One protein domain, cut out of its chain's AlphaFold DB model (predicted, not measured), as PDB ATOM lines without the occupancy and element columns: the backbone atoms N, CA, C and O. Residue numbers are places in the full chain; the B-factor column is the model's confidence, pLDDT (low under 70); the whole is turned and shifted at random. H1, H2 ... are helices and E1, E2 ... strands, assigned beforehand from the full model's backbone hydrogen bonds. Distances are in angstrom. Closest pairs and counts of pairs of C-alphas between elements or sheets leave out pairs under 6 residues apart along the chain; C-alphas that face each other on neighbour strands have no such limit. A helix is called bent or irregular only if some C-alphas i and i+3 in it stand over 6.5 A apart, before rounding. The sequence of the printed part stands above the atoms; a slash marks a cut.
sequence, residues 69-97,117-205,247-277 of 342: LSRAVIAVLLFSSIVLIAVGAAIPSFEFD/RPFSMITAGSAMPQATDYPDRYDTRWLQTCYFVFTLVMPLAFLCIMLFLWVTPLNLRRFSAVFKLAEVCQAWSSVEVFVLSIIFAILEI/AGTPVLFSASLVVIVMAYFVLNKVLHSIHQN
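This is residues 69 to 97, 117 to 205 and 247 to 277 of the 342 residues of the protein "Hypothetical protein" of Dictyocha speculum (UniProt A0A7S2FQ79). Four helices, H1, H3b, H4 and H6, form a loose up-and-down bundle, each running against the one before it in the chain. Beyond one end of it the helical hairpin of H2 and H3a and the helix H5 splay apart, with a two-strand antiparallel ribbon, E1 and E2, near that end; bent H3 runs from the hairpin into the bundle. The printed part has 149 residues with six named helices and two named strands, in the order H1 E1 E2 H2 H3 H4 H5 H6, and is mostly helix. It is only just compact, close to loose, with a radius of gyration of the C-alphas of 17.5 A, and elongated, spanning 57 by 33 by 23 A.

H1, residues 69 to 90, begins at C-alpha (435.722, 368.857, 422.517) and is 31.7 A long. E1 is residues 94 to 97 and E2 residues 117 to 119. H2, residues 121 to 131, 15.4 A, is only just irregular: C-alphas 126 and 129 are 6.9 A apart. H3, residues 138 to 167, was assigned as one helix by its hydrogen bonds but is bent, with C-alphas 151 and 154 6.9 A apart; its arms are H3a, residues 138 to 151, 19.7 A, and H3b, residues 154 to 167, 19.9 A. H4 is residues 172 to 187, 22.5 A, and H5 residues 191 to 205, 20.8 A. H6, residues 248 to 277, 42.8 A, ends at C-alpha (416.212, 356.150, 418.780).

In the bundle H1 touches H3b, closest at the C-alphas of Leu 78 and Leu 163, 6.2 A, opposite ways at a shallow tilt of 21 degrees. H3b and H4 form a helical hairpin, closest at C-alphas 158 and 185, 5.2 A. H6 touches H1 with residues 248 to 262 alone, closest at C-alphas 252 and 88, 5.3 A, at 37 degrees, only just steep. H4 and H6 are near each other. H2 and H3a, the other helical hairpin, are closest at C-alphas 129 and 140, 5.9 A. H5 touches H6, closest at C-alphas 192 and 256, 5.6 A, but is apart from H2. In E1 and E2, N 119 and O 94 are within hydrogen-bond range at 2.8 A. Every O i to N i+4 pair is within range in H3a, H3b, H4, H5 and H6, against 17 of 18 in H1 and 5 of 7 in H2.

The farthest C-alphas, of Asp 97 and Asn 277, are 57.6 A apart. Residues 98 to 116 and 206 to 246 are not printed; the C-alpha gaps are 6.9 A and 19.7 A. Of the links printed whole, none is long. Mean pLDDT of the printed part is 94.8, and no printed residue is under 70.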
ATOM      1  N   LEU A  69     434.407 369.175 423.056       91.56
ATOM      2  CA  LEU A  69     435.722 368.857 422.517       91.56
ATOM      3  C   LEU A  69     435.664 367.830 421.377       91.56
ATOM      4  O   LEU A  69     436.211 368.095 420.315       91.56
ATOM      5  N   SER A  70     434.960 366.703 421.538       90.19
ATOM      6  CA  SER A  70     434.818 365.712 420.457       90.19
ATOM      7  C   SER A  70     434.140 366.299 419.213       90.19
ATOM      8  O   SER A  70     434.543 366.004 418.089       90.19
ATOM      9  N   ARG A  71     433.163 367.197 419.409       91.31
ATOM     10  CA  ARG A  71     432.491 367.905 418.311       91.31
ATOM     11  C   ARG A  71     433.438 368.843 417.579       91.31
ATOM     12  O   ARG A  71     433.470 368.812 416.352       91.31
ATOM     13  N   ALA A  72     434.224 369.625 418.310       94.81
ATOM     14  CA  ALA A  72     435.214 370.514 417.715       94.81
ATOM     15  C   ALA A  72     436.304 369.730 416.965       94.81
ATOM     16  O   ALA A  72     436.611 370.059 415.824       94.81
ATOM     17  N   VAL A  73     436.831 368.655 417.562       94.06
ATOM     18  CA  VAL A  73     437.881 367.820 416.958       94.06
ATOM     19  C   VAL A  73     437.412 367.203 415.642       94.06
ATOM     20  O   VAL A  73     438.105 367.327 414.639       94.06
ATOM     21  N   ILE A  74     436.220 366.600 415.606       93.75
ATOM     22  CA  ILE A  74     435.678 365.997 414.376       93.75
ATOM     23  C   ILE A  74     435.446 367.056 413.292       93.75
ATOM     24  O   ILE A  74     435.771 366.814 412.133       93.75
ATOM     25  N   ALA A  75     434.947 368.243 413.653       95.06
ATOM     26  CA  ALA A  75     434.745 369.333 412.699       95.06
ATOM     27  C   ALA A  75     436.071 369.830 412.097       95.06
ATOM     28  O   ALA A  75     436.163 370.009 410.884       95.06
ATOM     29  N   VAL A  76     437.103 370.008 412.931       95.88
ATOM     30  CA  VAL A  76     438.448 370.403 412.483       95.88
ATOM     31  C   VAL A  76     439.056 369.327 411.591       95.88
ATOM     32  O   VAL A  76     439.604 369.660 410.546       95.88
ATOM     33  N   LEU A  77     438.916 368.048 411.954       95.19
ATOM     34  CA  LEU A  77     439.395 366.937 411.133       95.19
ATOM     35  C   LEU A  77     438.704 366.912 409.766       95.19
ATOM     36  O   LEU A  77     439.395 366.886 408.754       95.19
ATOM     37  N   LEU A  78     437.372 367.012 409.711       95.94
ATOM     38  CA  LEU A  78     436.621 367.067 408.450       95.94
ATOM     39  C   LEU A  78     437.039 368.258 407.582       95.94
ATOM     40  O   LEU A  78     437.282 368.094 406.388       95.94
ATOM     41  N   PHE A  79     437.166 369.442 408.181       97.25
ATOM     42  CA  PHE A  79     437.626 370.631 407.470       97.25
ATOM     43  C   PHE A  79     439.055 370.453 406.943       97.25
ATOM     44  O   PHE A  79     439.328 370.753 405.783       97.25
ATOM     45  N   SER A  80     439.953 369.906 407.766       96.31
ATOM     46  CA  SER A  80     441.325 369.628 407.352       96.31
ATOM     47  C   SER A  80     441.367 368.635 406.190       96.31
ATOM     48  O   SER A  80     442.054 368.905 405.215       96.31
ATOM     49  N   SER A  81     440.562 367.567 406.204       96.81
ATOM     50  CA  SER A  81     440.488 366.605 405.097       96.81
ATOM     51  C   SER A  81     440.027 367.241 403.786       96.81
ATOM     52  O   SER A  81     440.585 366.925 402.739       96.81
ATOM     53  N   ILE A  82     439.059 368.167 403.828       97.56
ATOM     54  CA  ILE A  82     438.620 368.920 402.638       97.56
ATOM     55  C   ILE A  82     439.802 369.698 402.050       97.56
ATOM     56  O   ILE A  82     440.054 369.628 400.847       97.56
ATOM     57  N   VAL A  83     440.549 370.406 402.902       97.75
ATOM     58  CA  VAL A  83     441.726 371.177 402.482       97.75
ATOM     59  C   VAL A  83     442.829 370.256 401.960       97.75
ATOM     60  O   VAL A  83     443.384 370.536 400.903       97.75
ATOM     61  N   LEU A  84     443.121 369.145 402.644       96.75
ATOM     62  CA  LEU A  84     444.139 368.185 402.215       96.75
ATOM     63  C   LEU A  84     443.810 367.560 400.854       96.75
ATOM     64  O   LEU A  84     444.713 367.438 400.033       96.75
ATOM     65  N   ILE A  85     442.550 367.197 400.588       97.38
ATOM     66  CA  ILE A  85     442.147 366.668 399.275       97.38
ATOM     67  C   ILE A  85     442.254 367.755 398.203       97.38
ATOM     68  O   ILE A  85     442.837 367.508 397.153       97.38
ATOM     69  N   ALA A  86     441.745 368.962 398.461       97.25
ATOM     70  CA  ALA A  86     441.781 370.050 397.484       97.25
ATOM     71  C   ALA A  86     443.219 370.469 397.128       97.25
ATOM     72  O   ALA A  86     443.551 370.635 395.955       97.25
ATOM     73  N   VAL A  87     444.086 370.602 398.135       97.12
ATOM     74  CA  VAL A  87     445.504 370.939 397.950       97.12
ATOM     75  C   VAL A  87     446.261 369.758 397.340       97.12
ATOM     76  O   VAL A  87     446.995 369.941 396.373       97.12
ATOM     77  N   GLY A  88     446.046 368.540 397.840       96.94
ATOM     78  CA  GLY A  88     446.672 367.325 397.318       96.94
ATOM     79  C   GLY A  88     446.331 367.061 395.850       96.94
ATOM     80  O   GLY A  88     447.193 366.619 395.101       96.94
ATOM     81  N   ALA A  89     445.118 367.405 395.407       97.62
ATOM     82  CA  ALA A  89     444.710 367.273 394.008       97.62
ATOM     83  C   ALA A  89     445.471 368.223 393.064       97.62
ATOM     84  O   ALA A  89     445.640 367.909 391.884       97.62
ATOM     85  N   ALA A  90     445.929 369.371 393.573       97.88
ATOM     86  CA  ALA A  90     446.709 370.348 392.818       97.88
ATOM     87  C   ALA A  90     448.221 370.065 392.857       97.88
ATOM     88  O   ALA A  90     448.922 370.384 391.896       97.88
ATOM     89  N   ILE A  91     448.724 369.454 393.934       97.56
ATOM     90  CA  ILE A  91     450.147 369.118 394.085       97.56
ATOM     91  C   ILE A  91     450.522 367.938 393.164       97.56
ATOM     92  O   ILE A  91     449.805 366.934 393.123       97.56
ATOM     93  N   PRO A  92     451.664 368.009 392.450       97.31
ATOM     94  CA  PRO A  92     452.201 366.888 391.683       97.31
ATOM     95  C   PRO A  92     452.316 365.610 392.513       97.31
ATOM     96  O   PRO A  92     452.954 365.581 393.566       97.31
ATOM     97  N   SER A  93     451.670 364.549 392.041       96.75
ATOM     98  CA  SER A  93     451.651 363.242 392.696       96.75
ATOM     99  C   SER A  93     452.762 362.343 392.167       96.75
ATOM    100  O   SER A  93     453.428 361.663 392.950       96.75
ATOM    101  N   PHE A  94     453.001 362.379 390.860       95.69
ATOM    102  CA  PHE A  94     454.028 361.584 390.201       95.69
ATOM    103  C   PHE A  94     454.660 362.345 389.043       95.69
ATOM    104  O   PHE A  94     454.051 363.247 388.471       95.69
ATOM    105  N   GLU A  95     455.884 361.967 388.708       95.12
ATOM    106  CA  GLU A  95     456.670 362.531 387.618       95.12
ATOM    107  C   GLU A  95     457.143 361.406 386.697       95.12
ATOM    108  O   GLU A  95     457.539 360.336 387.171       95.12
ATOM    109  N   PHE A  96     457.081 361.648 385.385       91.94
ATOM    110  CA  PHE A  96     457.691 360.776 384.380       91.94
ATOM    111  C   PHE A  96     458.985 361.404 383.876       91.94
ATOM    112  O   PHE A  96     458.959 362.503 383.315       91.94
ATOM    113  N   ASP A  97     460.076 360.661 384.030       91.69
ATOM    114  CA  ASP A  97     461.360 360.912 383.392       91.69
ATOM    115  C   ASP A  97     461.509 359.930 382.228       91.69
ATOM    116  O   ASP A  97     461.565 358.712 382.416       91.69
ATOM    117  N   ARG A 117     458.162 365.638 384.030       88.50
ATOM    118  CA  ARG A 117     456.786 366.110 383.831       88.50
ATOM    119  C   ARG A 117     455.951 365.812 385.072       88.50
ATOM    120  O   ARG A 117     455.541 364.660 385.231       88.50
ATOM    121  N   PRO A 118     455.674 366.807 385.937       94.44
ATOM    122  CA  PRO A 118     454.825 366.608 387.096       94.44
ATOM    123  C   PRO A 118     453.370 366.432 386.690       94.44
ATOM    124  O   PRO A 118     452.786 367.269 386.002       94.44
ATOM    125  N   PHE A 119     452.763 365.368 387.198       95.94
ATOM    126  CA  PHE A 119     451.339 365.116 387.104       95.94
ATOM    127  C   PHE A 119     450.722 365.109 388.506       95.94
ATOM    128  O   PHE A 119     450.994 364.251 389.344       95.94
ATOM    129  N   SER A 120     449.872 366.095 388.772       97.06
ATOM    130  CA  SER A 120     448.861 366.068 389.825       97.06
ATOM    131  C   SER A 120     447.580 365.385 389.334       97.06
ATOM    132  O   SER A 120     447.426 365.102 388.144       97.06
ATOM    133  N   MET A 121     446.628 365.150 390.239       97.00
ATOM    134  CA  MET A 121     445.296 364.640 389.885       97.00
ATOM    135  C   MET A 121     444.611 365.550 388.853       97.00
ATOM    136  O   MET A 121     444.073 365.080 387.851       97.00
ATOM    137  N   ILE A 122     444.687 366.870 389.051       97.81
ATOM    138  CA  ILE A 122     444.070 367.831 388.132       97.81
ATOM    139  C   ILE A 122     444.756 367.799 386.766       97.81
ATOM    140  O   ILE A 122     444.078 367.715 385.739       97.81
ATOM    141  N   THR A 123     446.090 367.830 386.735       96.62
ATOM    142  CA  THR A 123     446.811 367.829 385.458       96.62
ATOM    143  C   THR A 123     446.647 366.500 384.728       96.62
ATOM    144  O   THR A 123     446.473 366.515 383.513       96.62
ATOM    145  N   ALA A 124     446.610 365.367 385.440       95.81
ATOM    146  CA  ALA A 124     446.354 364.051 384.856       95.81
ATOM    147  C   ALA A 124     444.980 364.004 384.169       95.81
ATOM    148  O   ALA A 124     444.896 363.669 382.990       95.81
ATOM    149  N   GLY A 125     443.917 364.444 384.852       96.50
ATOM    150  CA  GLY A 125     442.584 364.557 384.250       96.50
ATOM    151  C   GLY A 125     442.525 365.535 383.072       96.50
ATOM    152  O   GLY A 125     441.798 365.310 382.104       96.50
ATOM    153  N   SER A 126     443.306 366.619 383.111       96.88
ATOM    154  CA  SER A 126     443.388 367.585 382.005       96.88
ATOM    155  C   SER A 126     444.175 367.071 380.794       96.88
ATOM    156  O   SER A 126     443.890 367.477 379.670       96.88
ATOM    157  N   ALA A 127     445.122 366.155 381.019       95.69
ATOM    158  CA  ALA A 127     445.962 365.557 379.989       95.69
ATOM    159  C   ALA A 127     445.281 364.376 379.281       95.69
ATOM    160  O   ALA A 127     445.644 364.076 378.147       95.69
ATOM    161  N   MET A 128     444.266 363.741 379.890       95.19
ATOM    162  CA  MET A 128     443.567 362.592 379.291       95.19
ATOM    163  C   MET A 128     443.081 362.834 377.852       95.19
ATOM    164  O   MET A 128     443.344 361.980 377.012       95.19
ATOM    165  N   PRO A 129     442.433 363.968 377.506       96.62
ATOM    166  CA  PRO A 129     442.009 364.188 376.126       96.62
ATOM    167  C   PRO A 129     443.169 364.350 375.150       96.62
ATOM    168  O   PRO A 129     443.036 364.001 373.987       96.62
ATOM    169  N   GLN A 130     444.311 364.862 375.613       94.38
ATOM    170  CA  GLN A 130     445.495 365.049 374.770       94.38
ATOM    171  C   GLN A 130     446.182 363.718 374.440       94.38
ATOM    172  O   GLN A 130     446.992 363.662 373.523       94.38
ATOM    173  N   ALA A 131     445.855 362.653 375.180       91.88
ATOM    174  CA  ALA A 131     446.350 361.306 374.935       91.88
ATOM    175  C   ALA A 131     445.507 360.526 373.906       91.88
ATOM    176  O   ALA A 131     445.825 359.372 373.624       91.88
ATOM    177  N   THR A 132     444.434 361.113 373.364       95.56
ATOM    178  CA  THR A 132     443.600 360.484 372.330       95.56
ATOM    179  C   THR A 132     443.740 361.216 370.997       95.56
ATOM    180  O   THR A 132     443.992 362.417 370.955       95.56
ATOM    181  N   ASP A 133     443.528 360.500 369.887       96.25
ATOM    182  CA  ASP A 133     443.594 361.080 368.534       96.25
ATOM    183  C   ASP A 133     442.552 362.194 368.309       96.25
ATOM    184  O   ASP A 133     442.728 363.074 367.466       96.25
ATOM    185  N   TYR A 134     441.445 362.151 369.059       96.75
ATOM    186  CA  TYR A 134     440.300 363.050 368.915       96.75
ATOM    187  C   TYR A 134     439.919 363.665 370.275       96.75
ATOM    188  O   TYR A 134     438.921 363.249 370.875       96.75
ATOM    189  N   PRO A 135     440.661 364.681 370.758       96.25
ATOM    190  CA  PRO A 135     440.480 365.262 372.096       96.25
ATOM    191  C   PRO A 135     439.076 365.839 372.342       96.25
ATOM    192  O   PRO A 135     438.590 365.857 373.476       96.25
ATOM    193  N   ASP A 136     438.407 366.310 371.289       97.00
ATOM    194  CA  ASP A 136     437.093 366.960 371.378       97.00
ATOM    195  C   ASP A 136     435.913 366.007 371.161       97.00
ATOM    196  O   ASP A 136     434.755 366.431 371.186       97.00
ATOM    197  N   ARG A 137     436.172 364.708 370.978       97.38
ATOM    198  CA  ARG A 137     435.101 363.722 370.836       97.38
ATOM    199  C   ARG A 137     434.346 363.572 372.165       97.38
ATOM    200  O   ARG A 137     434.932 363.593 373.250       97.38
ATOM    201  N   TYR A 138     433.021 363.440 372.071       97.75
ATOM    202  CA  TYR A 138     432.111 363.410 373.224       97.75
ATOM    203  C   TYR A 138     432.504 362.366 374.279       97.75
ATOM    204  O   TYR A 138     432.452 362.644 375.471       97.75
ATOM    205  N   ASP A 139     432.929 361.184 373.851       97.44
ATOM    206  CA  ASP A 139     433.353 360.089 374.722       97.44
ATOM    207  C   ASP A 139     434.609 360.421 375.542       97.44
ATOM    208  O   ASP A 139     434.657 360.128 376.734       97.44
ATOM    209  N   THR A 140     435.589 361.095 374.936       96.94
ATOM    210  CA  THR A 140     436.822 361.524 375.608       96.94
ATOM    211  C   THR A 140     436.505 362.575 376.673       96.94
ATOM    212  O   THR A 140     436.956 362.478 377.817       96.94
ATOM    213  N   ARG A 141     435.653 363.554 376.338       97.56
ATOM    214  CA  ARG A 141     435.191 364.582 377.288       97.56
ATOM    215  C   ARG A 141     434.295 364.008 378.385       97.56
ATOM    216  O   ARG A 141     434.374 364.447 379.533       97.56
ATOM    217  N   TRP A 142     433.476 363.010 378.062       98.12
ATOM    218  CA  TRP A 142     432.661 362.291 379.035       98.12
ATOM    219  C   TRP A 142     433.533 361.524 380.031       98.12
ATOM    220  O   TRP A 142     433.328 361.653 381.235       98.12
ATOM    221  N   LEU A 143     434.559 360.808 379.557       97.06
ATOM    222  CA  LEU A 143     435.510 360.109 380.422       97.06
ATOM    223  C   LEU A 143     436.265 361.082 381.337       97.06
ATOM    224  O   LEU A 143     436.350 360.847 382.541       97.06
ATOM    225  N   GLN A 144     436.735 362.208 380.788       97.62
ATOM    226  CA  GLN A 144     437.350 363.287 381.562       97.62
ATOM    227  C   GLN A 144     436.395 363.830 382.641       97.62
ATOM    228  O   GLN A 144     436.795 364.045 383.784       97.62
ATOM    229  N   THR A 145     435.119 364.026 382.300       98.12
ATOM    230  CA  THR A 145     434.100 364.498 383.249       98.12
ATOM    231  C   THR A 145     433.869 363.480 384.359       98.12
ATOM    232  O   THR A 145     433.920 363.841 385.533       98.12
ATOM    233  N   CYS A 146     433.680 362.204 384.013       97.50
ATOM    234  CA  CYS A 146     433.564 361.116 384.980       97.50
ATOM    235  C   CYS A 146     434.778 361.087 385.912       97.50
ATOM    236  O   CYS A 146     434.608 361.075 387.128       97.50
ATOM    237  N   TYR A 147     435.991 361.168 385.364       97.38
ATOM    238  CA  TYR A 147     437.216 361.209 386.156       97.38
ATOM    239  C   TYR A 147     437.160 362.292 387.240       97.38
ATOM    240  O   TYR A 147     437.314 361.974 388.418       97.38
ATOM    241  N   PHE A 148     436.857 363.546 386.888       98.19
ATOM    242  CA  PHE A 148     436.763 364.629 387.874       98.19
ATOM    243  C   PHE A 148     435.594 364.459 388.848       98.19
ATOM    244  O   PHE A 148     435.722 364.774 390.033       98.19
ATOM    245  N   VAL A 149     434.454 363.952 388.378       98.00
ATOM    246  CA  VAL A 149     433.284 363.739 389.234       98.00
ATOM    247  C   VAL A 149     433.596 362.721 390.331       98.00
ATOM    248  O   VAL A 149     433.377 363.015 391.503       98.00
ATOM    249  N   PHE A 150     434.151 361.564 389.974       97.31
ATOM    250  CA  PHE A 150     434.419 360.478 390.918       97.31
ATOM    251  C   PHE A 150     435.654 360.735 391.800       97.31
ATOM    252  O   PHE A 150     435.629 360.433 392.994       97.31
ATOM    253  N   THR A 151     436.716 361.336 391.249       96.81
ATOM    254  CA  THR A 151     437.980 361.543 391.987       96.81
ATOM    255  C   THR A 151     438.046 362.857 392.764       96.81
ATOM    256  O   THR A 151     438.861 362.968 393.672       96.81
ATOM    257  N   LEU A 152     437.199 363.850 392.459       96.94
ATOM    258  CA  LEU A 152     437.265 365.164 393.110       96.94
ATOM    259  C   LEU A 152     435.907 365.660 393.613       96.94
ATOM    260  O   LEU A 152     435.797 366.073 394.765       96.94
ATOM    261  N   VAL A 153     434.855 365.622 392.793       97.94
ATOM    262  CA  VAL A 153     433.562 366.218 393.181       97.94
ATOM    263  C   VAL A 153     432.851 365.391 394.253       97.94
ATOM    264  O   VAL A 153     432.463 365.942 395.279       97.94
ATOM    265  N   MET A 154     432.693 364.081 394.051       97.56
ATOM    266  CA  MET A 154     432.032 363.172 394.998       97.56
ATOM    267  C   MET A 154     432.684 363.117 396.391       97.56
ATOM    268  O   MET A 154     431.953 363.296 397.369       97.56
ATOM    269  N   PRO A 155     434.012 362.946 396.543       97.38
ATOM    270  CA  PRO A 155     434.664 362.958 397.859       97.38
ATOM    271  C   PRO A 155     434.521 364.304 398.580       97.38
ATOM    272  O   PRO A 155     434.240 364.339 399.779       97.38
ATOM    273  N   LEU A 156     434.655 365.428 397.863       97.81
ATOM    274  CA  LEU A 156     434.455 366.755 398.449       97.81
ATOM    275  C   LEU A 156     432.990 366.972 398.842       97.81
ATOM    276  O   LEU A 156     432.720 367.496 399.920       97.81
ATOM    277  N   ALA A 157     432.039 366.535 398.013       98.00
ATOM    278  CA  ALA A 157     430.618 366.586 398.331       98.00
ATOM    279  C   ALA A 157     430.298 365.754 399.580       98.00
ATOM    280  O   ALA A 157     429.628 366.256 400.482       98.00
ATOM    281  N   PHE A 158     430.827 364.531 399.679       97.62
ATOM    282  CA  PHE A 158     430.689 363.683 400.861       97.62
ATOM    283  C   PHE A 158     431.201 364.386 402.126       97.62
ATOM    284  O   PHE A 158     430.467 364.490 403.111       97.62
ATOM    285  N   LEU A 159     432.421 364.934 402.094       96.94
ATOM    286  CA  LEU A 159     433.001 365.636 403.242       96.94
ATOM    287  C   LEU A 159     432.227 366.903 403.616       96.94
ATOM    288  O   LEU A 159     432.009 367.158 404.800       96.94
ATOM    289  N   CYS A 160     431.760 367.669 402.630       97.62
ATOM    290  CA  CYS A 160     430.920 368.845 402.853       97.62
ATOM    291  C   CYS A 160     429.577 368.472 403.491       97.62
ATOM    292  O   CYS A 160     429.146 369.132 404.437       97.62
ATOM    293  N   ILE A 161     428.924 367.402 403.022       96.81
ATOM    294  CA  ILE A 161     427.670 366.907 403.604       96.81
ATOM    295  C   ILE A 161     427.906 366.418 405.035       96.81
ATOM    296  O   ILE A 161     427.121 366.747 405.924       96.81
ATOM    297  N   MET A 162     428.995 365.689 405.287       95.12
ATOM    298  CA  MET A 162     429.356 365.232 406.631       95.12
ATOM    299  C   MET A 162     429.647 366.399 407.578       95.12
ATOM    300  O   MET A 162     429.151 366.413 408.705       95.12
ATOM    301  N   LEU A 163     430.381 367.416 407.123       95.88
ATOM    302  CA  LEU A 163     430.632 368.628 407.902       95.88
ATOM    303  C   LEU A 163     429.326 369.383 408.192       95.88
ATOM    304  O   LEU A 163     429.092 369.804 409.325       95.88
ATOM    305  N   PHE A 164     428.443 369.499 407.199       96.19
ATOM    306  CA  PHE A 164     427.130 370.120 407.355       96.19
ATOM    307  C   PHE A 164     426.250 369.372 408.366       96.19
ATOM    308  O   PHE A 164     425.674 370.002 409.256       96.19
ATOM    309  N   LEU A 165     426.181 368.040 408.277       93.56
ATOM    310  CA  LEU A 165     425.476 367.188 409.241       93.56
ATOM    311  C   LEU A 165     426.028 367.351 410.663       93.56
ATOM    312  O   LEU A 165     425.273 367.246 411.627       93.56
ATOM    313  N   TRP A 166     427.329 367.606 410.795       92.12
ATOM    314  CA  TRP A 166     427.991 367.733 412.089       92.12
ATOM    315  C   TRP A 166     427.772 369.095 412.762       92.12
ATOM    316  O   TRP A 166     427.552 369.176 413.975       92.12
ATOM    317  N   VAL A 167     427.831 370.176 411.979       92.56
ATOM    318  CA  VAL A 167     427.660 371.552 412.474       92.56
ATOM    319  C   VAL A 167     426.189 371.869 412.735       92.56
ATOM    320  O   VAL A 167     425.867 372.562 413.702       92.56
ATOM    321  N   THR A 168     425.287 371.348 411.904       93.88
ATOM    322  CA  THR A 168     423.881 371.760 411.902       93.88
ATOM    323  C   THR A 168     423.005 370.726 412.614       93.88
ATOM    324  O   THR A 168     422.836 369.620 412.101       93.88
ATOM    325  N   PRO A 169     422.381 371.054 413.762       90.12
ATOM    326  CA  PRO A 169     421.404 370.169 414.386       90.12
ATOM    327  C   PRO A 169     420.135 370.119 413.520       90.12
ATOM    328  O   PRO A 169     419.334 371.053 413.493       90.12
ATOM    329  N   LEU A 170     419.968 369.038 412.760       89.12
ATOM    330  CA  LEU A 170     418.833 368.832 411.858       89.12
ATOM    331  C   LEU A 170     417.715 368.035 412.537       89.12
ATOM    332  O   LEU A 170     417.960 367.103 413.297       89.12
ATOM    333  N   ASN A 171     416.468 368.332 412.167       90.62
ATOM    334  CA  ASN A 171     415.322 367.490 412.522       90.62
ATOM    335  C   ASN A 171     415.491 366.070 411.954       90.62
ATOM    336  O   ASN A 171     415.925 365.913 410.810       90.62
ATOM    337  N   LEU A 172     415.030 365.051 412.688       85.88
ATOM    338  CA  LEU A 172     415.205 363.623 412.371       85.88
ATOM    339  C   LEU A 172     414.834 363.242 410.923       85.88
ATOM    340  O   LEU A 172     415.534 362.464 410.267       85.88
ATOM    341  N   ARG A 173     413.757 363.837 410.390       88.38
ATOM    342  CA  ARG A 173     413.305 363.617 409.005       88.38
ATOM    343  C   ARG A 173     414.309 364.130 407.970       88.38
ATOM    344  O   ARG A 173     414.588 363.435 406.999       88.38
ATOM    345  N   ARG A 174     414.849 365.339 408.173       92.38
ATOM    346  CA  ARG A 174     415.834 365.949 407.262       92.38
ATOM    347  C   ARG A 174     417.190 365.272 407.400       92.38
ATOM    348  O   ARG A 174     417.814 364.979 406.389       92.38
ATOM    349  N   PHE A 175     417.587 364.960 408.632       92.50
ATOM    350  CA  PHE A 175     418.806 364.216 408.928       92.50
ATOM    351  C   PHE A 175     418.863 362.896 408.152       92.50
ATOM    352  O   PHE A 175     419.829 362.646 407.446       92.50
ATOM    353  N   SER A 176     417.778 362.113 408.176       91.00
ATOM    354  CA  SER A 176     417.703 360.843 407.441       91.00
ATOM    355  C   SER A 176     417.838 361.005 405.920       91.00
ATOM    356  O   SER A 176     418.376 360.124 405.262       91.00
ATOM    357  N   ALA A 177     417.339 362.101 405.339       95.00
ATOM    358  CA  ALA A 177     417.466 362.351 403.903       95.00
ATOM    359  C   ALA A 177     418.898 362.754 403.517       95.00
ATOM    360  O   ALA A 177     419.454 362.213 402.565       95.00
ATOM    361  N   VAL A 178     419.503 363.666 404.282       95.81
ATOM    362  CA  VAL A 178     420.880 364.131 404.052       95.81
ATOM    363  C   VAL A 178     421.891 363.009 404.314       95.81
ATOM    364  O   VAL A 178     422.855 362.874 403.572       95.81
ATOM    365  N   PHE A 179     421.643 362.154 405.308       94.38
ATOM    366  CA  PHE A 179     422.475 360.985 405.587       94.38
ATOM    367  C   PHE A 179     422.488 359.986 404.424       94.38
ATOM    368  O   PHE A 179     423.558 359.571 403.996       94.38
ATOM    369  N   LYS A 180     421.325 359.678 403.833       95.12
ATOM    370  CA  LYS A 180     421.255 358.837 402.624       95.12
ATOM    371  C   LYS A 180     422.034 359.439 401.456       95.12
ATOM    372  O   LYS A 180     422.667 358.714 400.702       95.12
ATOM    373  N   LEU A 181     421.991 360.764 401.300       96.69
ATOM    374  CA  LEU A 181     422.789 361.440 400.278       96.69
ATOM    375  C   LEU A 181     424.291 361.274 400.553       96.69
ATOM    376  O   LEU A 181     425.041 361.004 399.622       96.69
ATOM    377  N   ALA A 182     424.716 361.377 401.816       96.06
ATOM    378  CA  ALA A 182     426.100 361.128 402.207       96.06
ATOM    379  C   ALA A 182     426.540 359.688 401.888       96.06
ATOM    380  O   ALA A 182     427.630 359.506 401.359       96.06
ATOM    381  N   GLU A 183     425.694 358.682 402.141       95.62
ATOM    382  CA  GLU A 183     425.978 357.281 401.779       95.62
ATOM    383  C   GLU A 183     426.160 357.105 400.266       95.62
ATOM    384  O   GLU A 183     427.093 356.432 399.833       95.62
ATOM    385  N   VAL A 184     425.316 357.751 399.455       96.69
ATOM    386  CA  VAL A 184     425.453 357.725 397.992       96.69
ATOM    387  C   VAL A 184     426.745 358.416 397.553       96.69
ATOM    388  O   VAL A 184     427.498 357.835 396.780       96.69
ATOM    389  N   CYS A 185     427.049 359.615 398.063       97.06
ATOM    390  CA  CYS A 185     428.299 360.309 397.735       97.06
ATOM    391  C   CYS A 185     429.535 359.500 398.150       97.06
ATOM    392  O   CYS A 185     430.504 359.465 397.400       97.06
ATOM    393  N   GLN A 186     429.492 358.818 399.300       95.81
ATOM    394  CA  GLN A 186     430.580 357.950 399.752       95.81
ATOM    395  C   GLN A 186     430.749 356.728 398.847       95.81
ATOM    396  O   GLN A 186     431.874 356.375 398.520       95.81
ATOM    397  N   ALA A 187     429.655 356.099 398.411       95.44
ATOM    398  CA  ALA A 187     429.710 354.958 397.495       95.44
ATOM    399  C   ALA A 187     430.256 355.328 396.102       95.44
ATOM    400  O   ALA A 187     430.725 354.460 395.373       95.44
ATOM    401  N   TRP A 188     430.175 356.609 395.731       96.81
ATOM    402  CA  TRP A 188     430.686 357.156 394.472       96.81
ATOM    403  C   TRP A 188     432.026 357.888 394.644       96.81
ATOM    404  O   TRP A 188     432.549 358.440 393.681       96.81
ATOM    405  N   SER A 189     432.594 357.931 395.848       96.50
ATOM    406  CA  SER A 189     433.950 358.439 396.050       96.50
ATOM    407  C   SER A 189     434.947 357.385 395.578       96.50
ATOM    408  O   SER A 189     434.816 356.222 395.942       96.50
ATOM    409  N   SER A 190     435.935 357.774 394.769       95.38
ATOM    410  CA  SER A 190     436.985 356.858 394.300       95.38
ATOM    411  C   SER A 190     438.401 357.405 394.475       95.38
ATOM    412  O   SER A 190     439.325 356.967 393.789       95.38
ATOM    413  N   VAL A 191     438.606 358.356 395.394       95.81
ATOM    414  CA  VAL A 191     439.930 358.963 395.647       95.81
ATOM    415  C   VAL A 191     440.946 357.907 396.049       95.81
ATOM    416  O   VAL A 191     442.054 357.866 395.526       95.81
ATOM    417  N   GLU A 192     440.558 357.026 396.960       95.44
ATOM    418  CA  GLU A 192     441.382 355.942 397.466       95.44
ATOM    419  C   GLU A 192     441.744 354.948 396.360       95.44
ATOM    420  O   GLU A 192     442.905 354.562 396.231       95.44
ATOM    421  N   VAL A 193     440.778 354.607 395.502       95.81
ATOM    422  CA  VAL A 193     440.999 353.727 394.350       95.81
ATOM    423  C   VAL A 193     441.938 354.392 393.348       95.81
ATOM    424  O   VAL A 193     442.821 353.732 392.811       95.81
ATOM    425  N   PHE A 194     441.795 355.700 393.134       95.50
ATOM    426  CA  PHE A 194     442.672 356.483 392.273       95.50
ATOM    427  C   PHE A 194     444.118 356.532 392.786       95.50
ATOM    428  O   PHE A 194     445.054 356.329 392.016       95.50
ATOM    429  N   VAL A 195     444.326 356.773 394.084       96.19
ATOM    430  CA  VAL A 195     445.679 356.803 394.661       96.19
ATOM    431  C   VAL A 195     446.334 355.427 394.556       96.19
ATOM    432  O   VAL A 195     447.491 355.327 394.148       96.19
ATOM    433  N   LEU A 196     445.596 354.362 394.879       96.38
ATOM    434  CA  LEU A 196     446.106 352.996 394.761       96.38
ATOM    435  C   LEU A 196     446.418 352.632 393.307       96.38
ATOM    436  O   LEU A 196     447.482 352.075 393.045       96.38
ATOM    437  N   SER A 197     445.543 352.976 392.358       96.25
ATOM    438  CA  SER A 197     445.766 352.661 390.945       96.25
ATOM    439  C   SER A 197     446.986 353.379 390.374       96.25
ATOM    440  O   SER A 197     447.725 352.766 389.613       96.25
ATOM    441  N   ILE A 198     447.260 354.623 390.780       94.62
ATOM    442  CA  ILE A 198     448.495 355.325 390.401       94.62
ATOM    443  C   ILE A 198     449.726 354.615 390.947       94.62
ATOM    444  O   ILE A 198     450.693 354.434 390.211       94.62
ATOM    445  N   ILE A 199     449.707 354.209 392.220       95.56
ATOM    446  CA  ILE A 199     450.843 353.509 392.829       95.56
ATOM    447  C   ILE A 199     451.125 352.214 392.059       95.56
ATOM    448  O   ILE A 199     452.270 351.971 391.688       95.56
ATOM    449  N   PHE A 200     450.092 351.422 391.761       96.25
ATOM    450  CA  PHE A 200     450.248 350.201 390.967       96.25
ATOM    451  C   PHE A 200     450.718 350.492 389.538       96.25
ATOM    452  O   PHE A 200     451.689 349.890 389.091       96.25
ATOM    453  N   ALA A 201     450.117 351.467 388.853       94.62
ATOM    454  CA  ALA A 201     450.506 351.835 387.494       94.62
ATOM    455  C   ALA A 201     451.981 352.264 387.409       94.62
ATOM    456  O   ALA A 201     452.690 351.861 386.493       94.62
ATOM    457  N   ILE A 202     452.466 353.039 388.382       93.81
ATOM    458  CA  ILE A 202     453.864 353.481 388.469       93.81
ATOM    459  C   ILE A 202     454.823 352.310 388.682       93.81
ATOM    460  O   ILE A 202     455.911 352.316 388.110       93.81
ATOM    461  N   LEU A 203     454.436 351.326 389.498       93.69
ATOM    462  CA  LEU A 203     455.251 350.136 389.749       93.69
ATOM    463  C   LEU A 203     455.301 349.206 388.532       93.69
ATOM    464  O   LEU A 203     456.316 348.554 388.298       93.69
ATOM    465  N   GLU A 204     454.225 349.149 387.749       95.62
ATOM    466  CA  GLU A 204     454.122 348.244 386.605       95.62
ATOM    467  C   GLU A 204     454.656 348.840 385.294       95.62
ATOM    468  O   GLU A 204     455.133 348.087 384.442       95.62
ATOM    469  N   ILE A 205     454.622 350.169 385.110       93.88
ATOM    470  CA  ILE A 205     454.938 350.809 383.819       93.88
ATOM    471  C   ILE A 205     456.346 350.487 383.304       93.88
ATOM    472  O   ILE A 205     456.518 350.318 382.099       93.88
ATOM    473  N   ALA A 247     455.880 364.402 396.410       95.06
ATOM    474  CA  ALA A 247     455.238 364.770 397.671       95.06
ATOM    475  C   ALA A 247     453.694 364.749 397.641       95.06
ATOM    476  O   ALA A 247     453.082 364.564 398.693       95.06
ATOM    477  N   GLY A 248     453.045 364.893 396.478       94.94
ATOM    478  CA  GLY A 248     451.584 364.819 396.376       94.94
ATOM    479  C   GLY A 248     451.010 363.440 396.707       94.94
ATOM    480  O   GLY A 248     449.952 363.362 397.332       94.94
ATOM    481  N   THR A 249     451.719 362.350 396.386       95.56
ATOM    482  CA  THR A 249     451.210 360.990 396.636       95.56
ATOM    483  C   THR A 249     451.020 360.672 398.125       95.56
ATOM    484  O   THR A 249     449.910 360.289 398.499       95.56
ATOM    485  N   PRO A 250     452.017 360.848 399.019       96.38
ATOM    486  CA  PRO A 250     451.806 360.599 400.444       96.38
ATOM    487  C   PRO A 250     450.767 361.550 401.057       96.38
ATOM    488  O   PRO A 250     450.030 361.141 401.956       96.38
ATOM    489  N   VAL A 251     450.640 362.786 400.555       96.25
ATOM    490  CA  VAL A 251     449.594 363.725 401.000       96.25
ATOM    491  C   VAL A 251     448.202 363.193 400.649       96.25
ATOM    492  O   VAL A 251     447.370 363.057 401.544       96.25
ATOM    493  N   LEU A 252     447.954 362.812 399.392       95.88
ATOM    494  CA  LEU A 252     446.671 362.240 398.965       95.88
ATOM    495  C   LEU A 252     446.361 360.900 399.642       95.88
ATOM    496  O   LEU A 252     445.217 360.657 400.032       95.88
ATOM    497  N   PHE A 253     447.368 360.046 399.832       96.50
ATOM    498  CA  PHE A 253     447.212 358.773 400.535       96.50
ATOM    499  C   PHE A 253     446.821 358.986 402.002       96.50
ATOM    500  O   PHE A 253     445.859 358.391 402.486       96.50
ATOM    501  N   SER A 254     447.520 359.889 402.698       95.25
ATOM    502  CA  SER A 254     447.209 360.228 404.091       95.25
ATOM    503  C   SER A 254     445.815 360.849 404.230       95.25
ATOM    504  O   SER A 254     445.053 360.439 405.104       95.25
ATOM    505  N   ALA A 255     445.434 361.757 403.323       96.00
ATOM    506  CA  ALA A 255     444.095 362.333 403.270       96.00
ATOM    507  C   ALA A 255     443.022 361.249 403.086       96.00
ATOM    508  O   ALA A 255     442.054 361.213 403.843       96.00
ATOM    509  N   SER A 256     443.226 360.325 402.144       95.62
ATOM    510  CA  SER A 256     442.302 359.215 401.875       95.62
ATOM    511  C   SER A 256     442.131 358.311 403.097       95.62
ATOM    512  O   SER A 256     441.007 357.986 403.475       95.62
ATOM    513  N   LEU A 257     443.227 357.967 403.780       95.94
ATOM    514  CA  LEU A 257     443.181 357.157 404.999       95.94
ATOM    515  C   LEU A 257     442.394 357.855 406.115       95.94
ATOM    516  O   LEU A 257     441.550 357.232 406.761       95.94
ATOM    517  N   VAL A 258     442.633 359.155 406.323       94.50
ATOM    518  CA  VAL A 258     441.885 359.952 407.306       94.50
ATOM    519  C   VAL A 258     440.401 359.976 406.953       94.50
ATOM    520  O   VAL A 258     439.572 359.768 407.837       94.50
ATOM    521  N   VAL A 259     440.044 360.172 405.681       94.31
ATOM    522  CA  VAL A 259     438.643 360.145 405.239       94.31
ATOM    523  C   VAL A 259     438.000 358.783 405.483       94.31
ATOM    524  O   VAL A 259     436.898 358.755 406.019       94.31
ATOM    525  N   ILE A 260     438.678 357.669 405.190       94.56
ATOM    526  CA  ILE A 260     438.157 356.313 405.440       94.56
ATOM    527  C   ILE A 260     437.892 356.095 406.934       94.56
ATOM    528  O   ILE A 260     436.800 355.671 407.319       94.56
ATOM    529  N   VAL A 261     438.864 356.423 407.790       94.25
ATOM    530  CA  VAL A 261     438.730 356.269 409.247       94.25
ATOM    531  C   VAL A 261     437.599 357.148 409.783       94.25
ATOM    532  O   VAL A 261     436.778 356.691 410.584       94.25
ATOM    533  N   MET A 262     437.515 358.395 409.316       92.44
ATOM    534  CA  MET A 262     436.467 359.335 409.709       92.44
ATOM    535  C   MET A 262     435.088 358.888 409.226       92.44
ATOM    536  O   MET A 262     434.142 358.909 410.011       92.44
ATOM    537  N   ALA A 263     434.967 358.448 407.974       92.38
ATOM    538  CA  ALA A 263     433.728 357.926 407.415       92.38
ATOM    539  C   ALA A 263     433.245 356.726 408.234       92.38
ATOM    540  O   ALA A 263     432.114 356.738 408.709       92.38
ATOM    541  N   TYR A 264     434.120 355.750 408.500       93.50
ATOM    542  CA  TYR A 264     433.792 354.588 409.325       93.50
ATOM    543  C   TYR A 264     433.320 354.995 410.726       93.50
ATOM    544  O   TYR A 264     432.272 354.546 411.192       93.50
ATOM    545  N   PHE A 265     434.056 355.880 411.405       91.94
ATOM    546  CA  PHE A 265     433.706 356.291 412.761       91.94
ATOM    547  C   PHE A 265     432.388 357.073 412.811       91.94
ATOM    548  O   PHE A 265     431.516 356.760 413.624       91.94
ATOM    549  N   VAL A 266     432.219 358.073 411.942       90.06
ATOM    550  CA  VAL A 266     431.021 358.921 411.919       90.06
ATOM    551  C   VAL A 266     429.799 358.110 411.496       90.06
ATOM    552  O   VAL A 266     428.782 358.180 412.184       90.06
ATOM    553  N   LEU A 267     429.894 357.296 410.438       89.12
ATOM    554  CA  LEU A 267     428.785 356.453 409.982       89.12
ATOM    555  C   LEU A 267     428.362 355.464 411.070       89.12
ATOM    556  O   LEU A 267     427.178 355.402 411.387       89.12
ATOM    557  N   ASN A 268     429.300 354.769 411.723       90.00
ATOM    558  CA  ASN A 268     428.960 353.823 412.791       90.00
ATOM    559  C   ASN A 268     428.314 354.505 413.999       90.00
ATOM    560  O   ASN A 268     427.356 353.983 414.571       90.00
ATOM    561  N   LYS A 269     428.807 355.683 414.399       88.62
ATOM    562  CA  LYS A 269     428.223 356.432 415.521       88.62
ATOM    563  C   LYS A 269     426.831 356.954 415.194       88.62
ATOM    564  O   LYS A 269     425.928 356.832 416.023       88.62
ATOM    565  N   VAL A 270     426.650 357.505 413.998       86.81
ATOM    566  CA  VAL A 270     425.351 357.989 413.527       86.81
ATOM    567  C   VAL A 270     424.364 356.832 413.410       86.81
ATOM    568  O   VAL A 270     423.261 356.926 413.944       86.81
ATOM    569  N   LEU A 271     424.768 355.725 412.788       88.00
ATOM    570  CA  LEU A 271     423.936 354.538 412.629       88.00
ATOM    571  C   LEU A 271     423.489 353.990 413.987       88.00
ATOM    572  O   LEU A 271     422.300 353.738 414.186       88.00
ATOM    573  N   HIS A 272     424.412 353.889 414.947       87.31
ATOM    574  CA  HIS A 272     424.093 353.451 416.302       87.31
ATOM    575  C   HIS A 272     423.089 354.389 416.989       87.31
ATOM    576  O   HIS A 272     422.124 353.924 417.594       87.31
ATOM    577  N   SER A 273     423.260 355.707 416.844       85.69
ATOM    578  CA  SER A 273     422.326 356.694 417.395       85.69
ATOM    579  C   SER A 273     420.930 356.592 416.768       85.69
ATOM    580  O   SER A 273     419.929 356.609 417.484       85.69
ATOM    581  N   ILE A 274     420.840 356.428 415.443       86.12
ATOM    582  CA  ILE A 274     419.557 356.249 414.746       86.12
ATOM    583  C   ILE A 274     418.865 354.969 415.225       86.12
ATOM    584  O   ILE A 274     417.663 354.988 415.497       86.12
ATOM    585  N   HIS A 275     419.608 353.864 415.312       86.94
ATOM    586  CA  HIS A 275     419.060 352.571 415.705       86.94
ATOM    587  C   HIS A 275     418.514 352.608 417.140       86.94
ATOM    588  O   HIS A 275     417.373 352.206 417.371       86.94
ATOM    589  N   GLN A 276     419.260 353.198 418.083       87.88
ATOM    590  CA  GLN A 276     418.786 353.377 419.458       87.88
ATOM    591  C   GLN A 276     417.499 354.206 419.535       87.88
ATOM    592  O   GLN A 276     416.559 353.814 420.225       87.88
ATOM    593  N   ASN A 277     417.408 355.305 418.781       84.75
ATOM    594  CA  ASN A 277     416.212 356.150 418.780       84.75
ATOM    595  C   ASN A 277     414.976 355.407 418.250       84.75
ATOM    596  O   ASN A 277     413.898 355.501 418.834       84.75
TER     597      ASN A 277